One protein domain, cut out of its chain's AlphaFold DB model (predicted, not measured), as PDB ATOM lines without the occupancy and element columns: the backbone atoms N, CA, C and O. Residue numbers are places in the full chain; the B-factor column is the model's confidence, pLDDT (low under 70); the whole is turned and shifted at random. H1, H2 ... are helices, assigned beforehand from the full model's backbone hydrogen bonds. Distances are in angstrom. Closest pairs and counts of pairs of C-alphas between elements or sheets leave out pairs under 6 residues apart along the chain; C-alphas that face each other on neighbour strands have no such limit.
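Overview. This is residues 1 to 79 of the 79 residues of an uncharacterized protein of Ruminococcus gnavus (UniProt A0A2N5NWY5). Short helix H3 is in the middle, with H1, H2 and H4 set in an arc round it through few contacts. The long last helix, H5, turns off at a corner after H4 and runs past H3 with a gap between them; residues 71 to 79, of which 71 to 75 belong to H5, stick out. The 79 printed residues hold five named helices in the order H1, H2, H3, H4, H5 and no named strand; the class is all helix. The whole is compact, with a radius of gyration of the C-alphas of 13.2 A and spans of 33 by 32 by 22 A.

Arrangement. H1, residues 2 to 9, and H2, residues 16 to 27, are close but not clearly touching; their closest C-alphas, of Leu 9 and Lys 19, are 6.1 A apart. H3, residues 32 to 38, is the hub, touching three helices. H1 and H3 only just touch, with 3 pairs of C-alphas within 8 A, the closest those of Phe 4 and Leu 36 at 7.0 A; they run the same way at a shallow tilt of 25 degrees. H2 and H3 form a helical hairpin: they run opposite ways at 36 degrees, only just a steep tilt, and the closest C-alphas are those of Leu 22 and Val 35, 6.2 A apart. H4, residues 45 to 57, only just touches H3, with 3 pairs within 8 A, closest at the C-alphas of Leu 38 and Met 48, 6.0 A; the tilt is steep, 64 degrees. H4 also only just touches H2, with residue 45 alone, through the C-alphas of Gln 18 and Val 45 at 5.7 A. H5, residues 59 to 75, is near H3 and apart from H1 and H2. H4 and H5 are close but not clearly touching, only just about perpendicular at 73 degrees; their closest C-alphas, of Leu 55 and Phe 62, are 7.1 A apart. Every O i to N i+4 pair is within hydrogen-bond range in H1, H2, H3 and H4, against 10 of 13 in H5.

Along the chain. H1 begins at C-alpha 2 (134.639, 119.786, 86.635) and is 10.0 A long, as is H3. H2 measures 16.4 A and H4 18.3 A from first to last C-alpha. H5 measures 23.8 A, from C-alpha 59 (139.348, 145.283, 96.126) to C-alpha 75 (120.293, 132.921, 89.098).

Size, cuts and confidence. The C-alphas farthest apart, of Glu 46 and Gly 79, are 37.6 A apart. The printed part has no cut, and no link is long. Residue 1 and residues 58 to 79 are under pLDDT 70; the mean of the printed part is 78.2.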
ATOM      1  N   MET A   1     135.331 122.209  90.277       63.69
ATOM      2  CA  MET A   1     136.452 121.479  89.646       63.69
ATOM      3  C   MET A   1     136.109 121.055  88.216       63.69
ATOM      4  O   MET A   1     136.755 121.556  87.312       63.69
ATOM      5  N   ASP A   2     135.046 120.272  87.979       78.50
ATOM      6  CA  ASP A   2     134.639 119.786  86.635       78.50
ATOM      7  C   ASP A   2     134.538 120.878  85.547       78.50
ATOM      8  O   ASP A   2     135.021 120.720  84.429       78.50
ATOM      9  N   GLN A   3     133.962 122.034  85.896       77.62
ATOM     10  CA  GLN A   3     133.829 123.168  84.978       77.62
ATOM     11  C   GLN A   3     135.183 123.786  84.587       77.62
ATOM     12  O   GLN A   3     135.361 124.178  83.438       77.62
ATOM     13  N   PHE A   4     136.131 123.876  85.522       82.12
ATOM     14  CA  PHE A   4     137.459 124.433  85.259       82.12
ATOM     15  C   PHE A   4     138.282 123.505  84.368       82.12
ATOM     16  O   PHE A   4     138.894 123.960  83.406       82.12
ATOM     17  N   VAL A   5     138.222 122.198  84.636       83.44
ATOM     18  CA  VAL A   5     138.896 121.186  83.815       83.44
ATOM     19  C   VAL A   5     138.429 121.294  82.362       83.44
ATOM     20  O   VAL A   5     139.258 121.465  81.476       83.44
ATOM     21  N   LYS A   6     137.114 121.340  82.121       84.69
ATOM     22  CA  LYS A   6     136.554 121.457  80.764       84.69
ATOM     23  C   LYS A   6     136.859 122.786  80.072       84.69
ATOM     24  O   LYS A   6     137.105 122.812  78.874       84.69
ATOM     25  N   GLN A   7     136.810 123.904  80.799       82.75
ATOM     26  CA  GLN A   7     136.958 125.237  80.194       82.75
ATOM     27  C   GLN A   7     138.409 125.689  80.028       82.75
ATOM     28  O   GLN A   7     138.683 126.535  79.185       82.75
ATOM     29  N   VAL A   8     139.327 125.172  80.844       85.25
ATOM     30  CA  VAL A   8     140.714 125.649  80.883       85.25
ATOM     31  C   VAL A   8     141.688 124.534  80.544       85.25
ATOM     32  O   VAL A   8     142.548 124.724  79.689       85.25
ATOM     33  N   LEU A   9     141.562 123.362  81.173       83.94
ATOM     34  CA  LEU A   9     142.530 122.279  80.975       83.94
ATOM     35  C   LEU A   9     142.303 121.509  79.672       83.94
ATOM     36  O   LEU A   9     143.277 121.165  79.002       83.94
ATOM     37  N   GLU A  10     141.051 121.281  79.281       85.38
ATOM     38  CA  GLU A  10     140.696 120.583  78.038       85.38
ATOM     39  C   GLU A  10     140.755 121.494  76.804       85.38
ATOM     40  O   GLU A  10     140.914 121.008  75.687       85.38
ATOM     41  N   GLU A  11     140.677 122.819  76.969       83.62
ATOM     42  CA  GLU A  11     140.682 123.731  75.826       83.62
ATOM     43  C   GLU A  11     142.103 123.904  75.250       83.62
ATOM     44  O   GLU A  11     143.063 124.236  75.951       83.62
ATOM     45  N   GLU A  12     142.247 123.681  73.940       80.88
ATOM     46  CA  GLU A  12     143.539 123.733  73.230       80.88
ATOM     47  C   GLU A  12     144.074 125.155  73.033       80.88
ATOM     48  O   GLU A  12     145.258 125.346  72.773       80.88
ATOM     49  N   LYS A  13     143.219 126.174  73.174       88.62
ATOM     50  CA  LYS A  13     143.628 127.578  73.009       88.62
ATOM     51  C   LYS A  13     144.510 128.077  74.147       88.62
ATOM     52  O   LYS A  13     145.171 129.098  73.975       88.62
ATOM     53  N   PHE A  14     144.488 127.404  75.296       90.69
ATOM     54  CA  PHE A  14     145.360 127.742  76.409       90.69
ATOM     55  C   PHE A  14     146.715 127.053  76.252       90.69
ATOM     56  O   PHE A  14     146.791 125.837  76.058       90.69
ATOM     57  N   SER A  15     147.788 127.823  76.384       92.75
ATOM     58  CA  SER A  15     149.136 127.282  76.494       92.75
ATOM     59  C   SER A  15     149.298 126.501  77.800       92.75
ATOM     60  O   SER A  15     148.562 126.707  78.768       92.75
ATOM     61  N   GLN A  16     150.293 125.616  77.852       92.44
ATOM     62  CA  GLN A  16     150.609 124.884  79.084       92.44
ATOM     63  C   GLN A  16     150.970 125.827  80.237       92.44
ATOM     64  O   GLN A  16     150.583 125.589  81.374       92.44
ATOM     65  N   GLU A  17     151.638 126.937  79.931       95.00
ATOM     66  CA  GLU A  17     152.007 127.956  80.912       95.00
ATOM     67  C   GLU A  17     150.772 128.651  81.505       95.00
ATOM     68  O   GLU A  17     150.655 128.779  82.721       95.00
ATOM     69  N   GLN A  18     149.792 129.005  80.665       94.25
ATOM     70  CA  GLN A  18     148.516 129.560  81.127       94.25
ATOM     71  C   GLN A  18     147.739 128.548  81.978       94.25
ATOM     72  O   GLN A  18     147.175 128.918  83.005       94.25
ATOM     73  N   LYS A  19     147.715 127.268  81.577       94.06
ATOM     74  CA  LYS A  19     147.055 126.196  82.343       94.06
ATOM     75  C   LYS A  19     147.702 126.007  83.713       94.06
ATOM     76  O   LYS A  19     146.975 125.930  84.700       94.06
ATOM     77  N   SER A  20     149.036 125.981  83.768       95.12
ATOM     78  CA  SER A  20     149.796 125.880  85.019       95.12
ATOM     79  C   SER A  20     149.496 127.062  85.934       95.12
ATOM     80  O   SER A  20     149.057 126.861  87.056       95.12
ATOM     81  N   TYR A  21     149.593 128.292  85.425       94.81
ATOM     82  CA  TYR A  21     149.325 129.494  86.217       94.81
ATOM     83  C   TYR A  21     147.900 129.530  86.803       94.81
ATOM     84  O   TYR A  21     147.686 129.904  87.958       94.81
ATOM     85  N   LEU A  22     146.895 129.137  86.013       93.00
ATOM     86  CA  LEU A  22     145.504 129.100  86.472       93.00
ATOM     87  C   LEU A  22     145.272 127.989  87.515       93.00
ATOM     88  O   LEU A  22     144.460 128.179  88.419       93.00
ATOM     89  N   LEU A  23     145.987 126.861  87.418       93.00
ATOM     90  CA  LEU A  23     146.004 125.826  88.457       93.00
ATOM     91  C   LEU A  23     146.666 126.334  89.739       93.00
ATOM     92  O   LEU A  23     146.063 126.211  90.803       93.00
ATOM     93  N   ASP A  24     147.823 126.987  89.631       93.81
ATOM     94  CA  ASP A  24     148.543 127.557  90.774       93.81
ATOM     95  C   ASP A  24     147.657 128.553  91.540       93.81
ATOM     96  O   ASP A  24     147.637 128.568  92.770       93.81
ATOM     97  N   CYS A  25     146.852 129.352  90.830       90.25
ATOM     98  CA  CYS A  25     145.880 130.250  91.456       90.25
ATOM     99  C   CYS A  25     144.821 129.495  92.281       90.25
ATOM    100  O   CYS A  25     144.474 129.937  93.375       90.25
ATOM    101  N   LEU A  26     144.314 128.357  91.797       88.75
ATOM    102  CA  LEU A  26     143.361 127.537  92.554       88.75
ATOM    103  C   LEU A  26     144.011 126.891  93.781       88.75
ATOM    104  O   LEU A  26     143.399 126.850  94.846       88.75
ATOM    105  N   GLU A  27     145.246 126.407  93.651       89.00
ATOM    106  CA  GLU A  27     146.001 125.805  94.757       89.00
ATOM    107  C   GLU A  27     146.339 126.825  95.853       89.00
ATOM    108  O   GLU A  27     146.331 126.492  97.039       89.00
ATOM    109  N   GLN A  28     146.550 128.088  95.474       86.94
ATOM    110  CA  GLN A  28     146.727 129.214  96.397       86.94
ATOM    111  C   GLN A  28     145.431 129.627  97.121       86.94
ATOM    112  O   GLN A  28     145.482 130.457  98.031       86.94
ATOM    113  N   GLY A  29     144.283 129.047  96.756       84.25
ATOM    114  CA  GLY A  29     142.993 129.298  97.399       84.25
ATOM    115  C   GLY A  29     142.178 130.434  96.781       84.25
ATOM    116  O   GLY A  29     141.268 130.940  97.434       84.25
ATOM    117  N   GLU A  30     142.482 130.847  95.547       86.19
ATOM    118  CA  GLU A  30     141.617 131.770  94.808       86.19
ATOM    119  C   GLU A  30     140.272 131.103  94.485       86.19
ATOM    120  O   GLU A  30     140.192 129.905  94.187       86.19
ATOM    121  N   GLU A  31     139.194 131.888  94.502       86.00
ATOM    122  CA  GLU A  31     137.868 131.377  94.168       86.00
ATOM    123  C   GLU A  31     137.831 130.938  92.700       86.00
ATOM    124  O   GLU A  31     138.302 131.639  91.798       86.00
ATOM    125  N   MET A  32     137.206 129.791  92.428       86.50
ATOM    126  CA  MET A  32     137.132 129.236  91.073       86.50
ATOM    127  C   MET A  32     136.514 130.230  90.076       86.50
ATOM    128  O   MET A  32     136.912 130.269  88.913       86.50
ATOM    129  N   GLU A  33     135.560 131.054  90.519       83.00
ATOM    130  CA  GLU A  33     135.009 132.141  89.709       83.00
ATOM    131  C   GLU A  33     136.047 133.195  89.292       83.00
ATOM    132  O   GLU A  33     136.009 133.661  88.152       83.00
ATOM    133  N   GLU A  34     136.955 133.584  90.188       83.12
ATOM    134  CA  GLU A  34     137.986 134.593  89.915       83.12
ATOM    135  C   GLU A  34     139.018 134.042  88.927       83.12
ATOM    136  O   GLU A  34     139.360 134.705  87.942       83.12
ATOM    137  N   VAL A  35     139.418 132.781  89.110       88.69
ATOM    138  CA  VAL A  35     140.330 132.093  88.191       88.69
ATOM    139  C   VAL A  35     139.702 131.926  86.804       88.69
ATOM    140  O   VAL A  35     140.332 132.238  85.795       88.69
ATOM    141  N   LEU A  36     138.436 131.506  86.716       88.06
ATOM    142  CA  LEU A  36     137.729 131.385  85.431       88.06
ATOM    143  C   LEU A  36     137.511 132.734  84.736       88.06
ATOM    144  O   LEU A  36     137.400 132.796  83.509       88.06
ATOM    145  N   TYR A  37     137.429 133.824  85.496       86.12
ATOM    146  CA  TYR A  37     137.361 135.157  84.916       86.12
ATOM    147  C   TYR A  37     138.699 135.572  84.287       86.12
ATOM    148  O   TYR A  37     138.705 136.078  83.160       86.12
ATOM    149  N   LEU A  38     139.808 135.310  84.987       89.19
ATOM    150  CA  LEU A  38     141.176 135.532  84.505       89.19
ATOM    151  C   LEU A  38     141.519 134.655  83.295       89.19
ATOM    152  O   LEU A  38     142.263 135.095  82.419       89.19
ATOM    153  N   ALA A  39     140.945 133.452  83.212       89.50
ATOM    154  CA  ALA A  39     141.156 132.495  82.132       89.50
ATOM    155  C   ALA A  39     140.642 133.015  80.772       89.50
ATOM    156  O   ALA A  39     139.527 132.727  80.324       89.50
ATOM    157  N   LYS A  40     141.483 133.793  80.086       89.94
ATOM    158  CA  LYS A  40     141.309 134.233  78.699       89.94
ATOM    159  C   LYS A  40     142.517 133.794  77.887       89.94
ATOM    160  O   LYS A  40     143.616 134.285  78.109       89.94
ATOM    161  N   SER A  41     142.307 132.919  76.908       87.75
ATOM    162  CA  SER A  41     143.394 132.375  76.081       87.75
ATOM    163  C   SER A  41     144.167 133.442  75.295       87.75
ATOM    164  O   SER A  41     145.308 133.221  74.908       87.75
ATOM    165  N   CYS A  42     143.561 134.613  75.064       91.69
ATOM    166  CA  CYS A  42     144.204 135.754  74.413       91.69
ATOM    167  C   CYS A  42     145.146 136.564  75.321       91.69
ATOM    168  O   CYS A  42     145.771 137.498  74.827       91.69
ATOM    169  N   LEU A  43     145.231 136.247  76.617       93.00
ATOM    170  CA  LEU A  43     146.089 136.944  77.574       93.00
ATOM    171  C   LEU A  43     147.330 136.116  77.899       93.00
ATOM    172  O   LEU A  43     147.208 134.933  78.192       93.00
ATOM    173  N   SER A  44     148.514 136.723  77.924       94.50
ATOM    174  CA  SER A  44     149.710 136.078  78.483       94.50
ATOM    175  C   SER A  44     149.595 135.909  80.003       94.50
ATOM    176  O   SER A  44     148.791 136.581  80.653       94.50
ATOM    177  N   VAL A  45     150.428 135.041  80.584       94.81
ATOM    178  CA  VAL A  45     150.493 134.861  82.046       94.81
ATOM    179  C   VAL A  45     150.808 136.184  82.751       94.81
ATOM    180  O   VAL A  45     150.081 136.567  83.661       94.81
ATOM    181  N   GLU A  46     151.772 136.961  82.251       94.94
ATOM    182  CA  GLU A  46     152.082 138.297  82.789       94.94
ATOM    183  C   GLU A  46     150.869 139.246  82.765       94.94
ATOM    184  O   GLU A  46     150.648 140.030  83.692       94.94
ATOM    185  N   GLN A  47     150.051 139.194  81.706       94.56
ATOM    186  CA  GLN A  47     148.833 140.001  81.620       94.56
ATOM    187  C   GLN A  47     147.785 139.538  82.634       94.56
ATOM    188  O   GLN A  47     147.144 140.376  83.268       94.56
ATOM    189  N   MET A  48     147.624 138.225  82.813       93.62
ATOM    190  CA  MET A  48     146.733 137.660  83.827       93.62
ATOM    191  C   MET A  48     147.172 138.055  85.243       93.62
ATOM    192  O   MET A  48     146.333 138.481  86.034       93.62
ATOM    193  N   GLU A  49     148.467 137.985  85.555       91.56
ATOM    194  CA  GLU A  49     149.024 138.426  86.839       91.56
ATOM    195  C   GLU A  49     148.771 139.908  87.091       91.56
ATOM    196  O   GLU A  49     148.275 140.290  88.152       91.56
ATOM    197  N   ARG A  50     149.040 140.755  86.095       92.19
ATOM    198  CA  ARG A  50     148.823 142.197  86.220       92.19
ATOM    199  C   ARG A  50     147.348 142.535  86.427       92.19
ATOM    200  O   ARG A  50     147.024 143.413  87.223       92.19
ATOM    201  N   ILE A  51     146.444 141.825  85.753       89.38
ATOM    202  CA  ILE A  51     144.999 141.958  85.980       89.38
ATOM    203  C   ILE A  51     144.641 141.497  87.394       89.38
ATOM    204  O   ILE A  51     143.923 142.214  88.087       89.38
ATOM    205  N   LYS A  52     145.160 140.354  87.856       86.94
ATOM    206  CA  LYS A  52     144.939 139.850  89.222       86.94
ATOM    207  C   LYS A  52     145.382 140.875  90.275       86.94
ATOM    208  O   LYS A  52     144.626 141.157  91.203       86.94
ATOM    209  N   GLN A  53     146.550 141.492  90.097       86.31
ATOM    210  CA  GLN A  53     147.059 142.549  90.978       86.31
ATOM    211  C   GLN A  53     146.146 143.778  90.989       86.31
ATOM    212  O   GLN A  53     145.717 144.200  92.060       86.31
ATOM    213  N   LEU A  54     145.756 144.294  89.818       85.56
ATOM    214  CA  LEU A  54     144.843 145.441  89.717       85.56
ATOM    215  C   LEU A  54     143.477 145.161  90.363       85.56
ATOM    216  O   LEU A  54     142.898 146.032  91.016       85.56
ATOM    217  N   LEU A  55     142.962 143.937  90.209       77.38
ATOM    218  CA  LEU A  55     141.721 143.501  90.853       77.38
ATOM    219  C   LEU A  55     141.860 143.454  92.381       77.38
ATOM    220  O   LEU A  55     140.925 143.846  93.081       77.38
ATOM    221  N   SER A  56     143.020 143.026  92.886       74.00
ATOM    222  CA  SER A  56     143.346 143.000  94.315       74.00
ATOM    223  C   SER A  56     143.547 144.406  94.902       74.00
ATOM    224  O   SER A  56     143.097 144.682  96.013       74.00
ATOM    225  N   GLU A  57     144.168 145.327  94.166       72.69
ATOM    226  CA  GLU A  57     144.401 146.709  94.608       72.69
ATOM    227  C   GLU A  57     143.096 147.522  94.696       72.69
ATOM    228  O   GLU A  57     142.901 148.300  95.628       72.69
ATOM    229  N   HIS A  58     142.135 147.286  93.796       66.50
ATOM    230  CA  HIS A  58     140.820 147.951  93.805       66.50
ATOM    231  C   HIS A  58     139.789 147.324  94.786       66.50
ATOM    232  O   HIS A  58     138.601 147.675  94.793       66.50
ATOM    233  N   SER A  59     140.205 146.369  95.626       54.97
ATOM    234  CA  SER A  59     139.348 145.283  96.126       54.97
ATOM    235  C   SER A  59     138.419 145.547  97.330       54.97
ATOM    236  O   SER A  59     137.717 144.610  97.724       54.97
ATOM    237  N   GLN A  60     138.281 146.736  97.925       52.75
ATOM    238  CA  GLN A  60     137.176 146.889  98.901       52.75
ATOM    239  C   GLN A  60     135.799 146.980  98.218       52.75
ATOM    240  O   GLN A  60     134.829 146.386  98.691       52.75
ATOM    241  N   MET A  61     135.705 147.635  97.058       52.16
ATOM    242  CA  MET A  61     134.450 147.721  96.298       52.16
ATOM    243  C   MET A  61     134.308 146.613  95.253       52.16
ATOM    244  O   MET A  61     133.199 146.113  95.033       52.16
ATOM    245  N   PHE A  62     135.414 146.194  94.631       53.84
ATOM    246  CA  PHE A  62     135.373 145.228  93.536       53.84
ATOM    247  C   PHE A  62     134.958 143.831  94.021       53.84
ATOM    248  O   PHE A  62     133.945 143.340  93.539       53.84
ATOM    249  N   ARG A  63     135.577 143.242  95.059       55.12
ATOM    250  CA  ARG A  63     135.177 141.908  95.578       55.12
ATOM    251  C   ARG A  63     133.696 141.799  95.972       55.12
ATOM    252  O   ARG A  63     133.083 140.744  95.798       55.12
ATOM    253  N   CYS A  64     133.090 142.878  96.473       52.31
ATOM    254  CA  CYS A  64     131.668 142.917  96.836       52.31
ATOM    255  C   CYS A  64     130.740 143.080  95.622       52.31
ATOM    256  O   CYS A  64     129.694 142.434  95.554       52.31
ATOM    257  N   SER A  65     131.107 143.934  94.663       53.62
ATOM    258  CA  SER A  65     130.341 144.135  93.425       53.62
ATOM    259  C   SER A  65     130.428 142.911  92.502       53.62
ATOM    260  O   SER A  65     129.421 142.460  91.953       53.62
ATOM    261  N   TRP A  66     131.610 142.298  92.428       56.62
ATOM    262  CA  TRP A  66     131.900 141.090  91.657       56.62
ATOM    263  C   TRP A  66     131.097 139.887  92.130       56.62
ATOM    264  O   TRP A  66     130.382 139.282  91.328       56.62
ATOM    265  N   ARG A  67     131.097 139.613  93.444       56.72
ATOM    266  CA  ARG A  67     130.239 138.568  94.026       56.72
ATOM    267  C   ARG A  67     128.757 138.795  93.722       56.72
ATOM    268  O   ARG A  67     128.038 137.841  93.439       56.72
ATOM    269  N   LYS A  68     128.274 140.042  93.753       57.59
ATOM    270  CA  LYS A  68     126.860 140.363  93.478       57.59
ATOM    271  C   LYS A  68     126.484 140.176  92.005       57.59
ATOM    272  O   LYS A  68     125.431 139.603  91.729       57.59
ATOM    273  N   SER A  69     127.330 140.627  91.078       54.56
ATOM    274  CA  SER A  69     127.091 140.531  89.631       54.56
ATOM    275  C   SER A  69     127.043 139.074  89.153       54.56
ATOM    276  O   SER A  69     126.140 138.681  88.412       54.56
ATOM    277  N   TRP A  70     127.941 138.224  89.659       52.19
ATOM    278  CA  TRP A  70     127.949 136.806  89.302       52.19
ATOM    279  C   TRP A  70     126.817 136.006  89.961       52.19
ATOM    280  O   TRP A  70     126.175 135.202  89.288       52.19
ATOM    281  N   ASN A  71     126.469 136.283  91.226       57.75
ATOM    282  CA  ASN A  71     125.289 135.682  91.873       57.75
ATOM    283  C   ASN A  71     123.968 136.053  91.181       57.75
ATOM    284  O   ASN A  71     122.969 135.348  91.324       57.75
ATOM    285  N   LYS A  72     123.926 137.174  90.457       59.31
ATOM    286  CA  LYS A  72     122.802 137.496  89.575       59.31
ATOM    287  C   LYS A  72     122.839 136.628  88.313       59.31
ATOM    288  O   LYS A  72     121.873 135.932  88.038       59.31
ATOM    289  N   LYS A  73     124.000 136.534  87.659       55.69
ATOM    290  CA  LYS A  73     124.190 135.734  86.440       55.69
ATOM    291  C   LYS A  73     124.019 134.216  86.624       55.69
ATOM    292  O   LYS A  73     123.606 133.559  85.675       55.69
ATOM    293  N   LYS A  74     124.314 133.653  87.808       53.47
ATOM    294  CA  LYS A  74     123.976 132.253  88.148       53.47
ATOM    295  C   LYS A  74     122.461 132.055  88.273       53.47
ATOM    296  O   LYS A  74     121.936 131.123  87.682       53.47
ATOM    297  N   ARG A  75     121.758 132.975  88.948       54.03
ATOM    298  CA  ARG A  75     120.293 132.921  89.098       54.03
ATOM    299  C   ARG A  75     119.545 133.027  87.768       54.03
ATOM    300  O   ARG A  75     118.531 132.371  87.607       54.03
ATOM    301  N   ASP A  76     120.078 133.785  86.813       53.88
ATOM    302  CA  ASP A  76     119.479 133.927  85.479       53.88
ATOM    303  C   ASP A  76     119.737 132.715  84.550       53.88
ATOM    304  O   ASP A  76     119.159 132.643  83.471       53.88
ATOM    305  N   LYS A  77     120.623 131.777  84.926       49.22
ATOM    306  CA  LYS A  77     120.945 130.567  84.138       49.22
ATOM    307  C   LYS A  77     120.290 129.282  84.658       49.22
ATOM    308  O   LYS A  77     120.327 128.280  83.952       49.22
ATOM    309  N   GLU A  78     119.747 129.306  85.872       48.16
ATOM    310  CA  GLU A  78     119.049 128.177  86.509       48.16
ATOM    311  C   GLU A  78     117.514 128.326  86.472       48.16
ATOM    312  O   GLU A  78     116.813 127.495  87.049       48.16
ATOM    313  N   GLY A  79     116.997 129.375  85.816       42.78
ATOM    314  CA  GLY A  79     115.566 129.649  85.628       42.78
ATOM    315  C   GLY A  79     115.052 129.284  84.244       42.78
ATOM    316  O   GLY A  79     115.815 129.466  83.268       42.78
TER     317      GLY A  79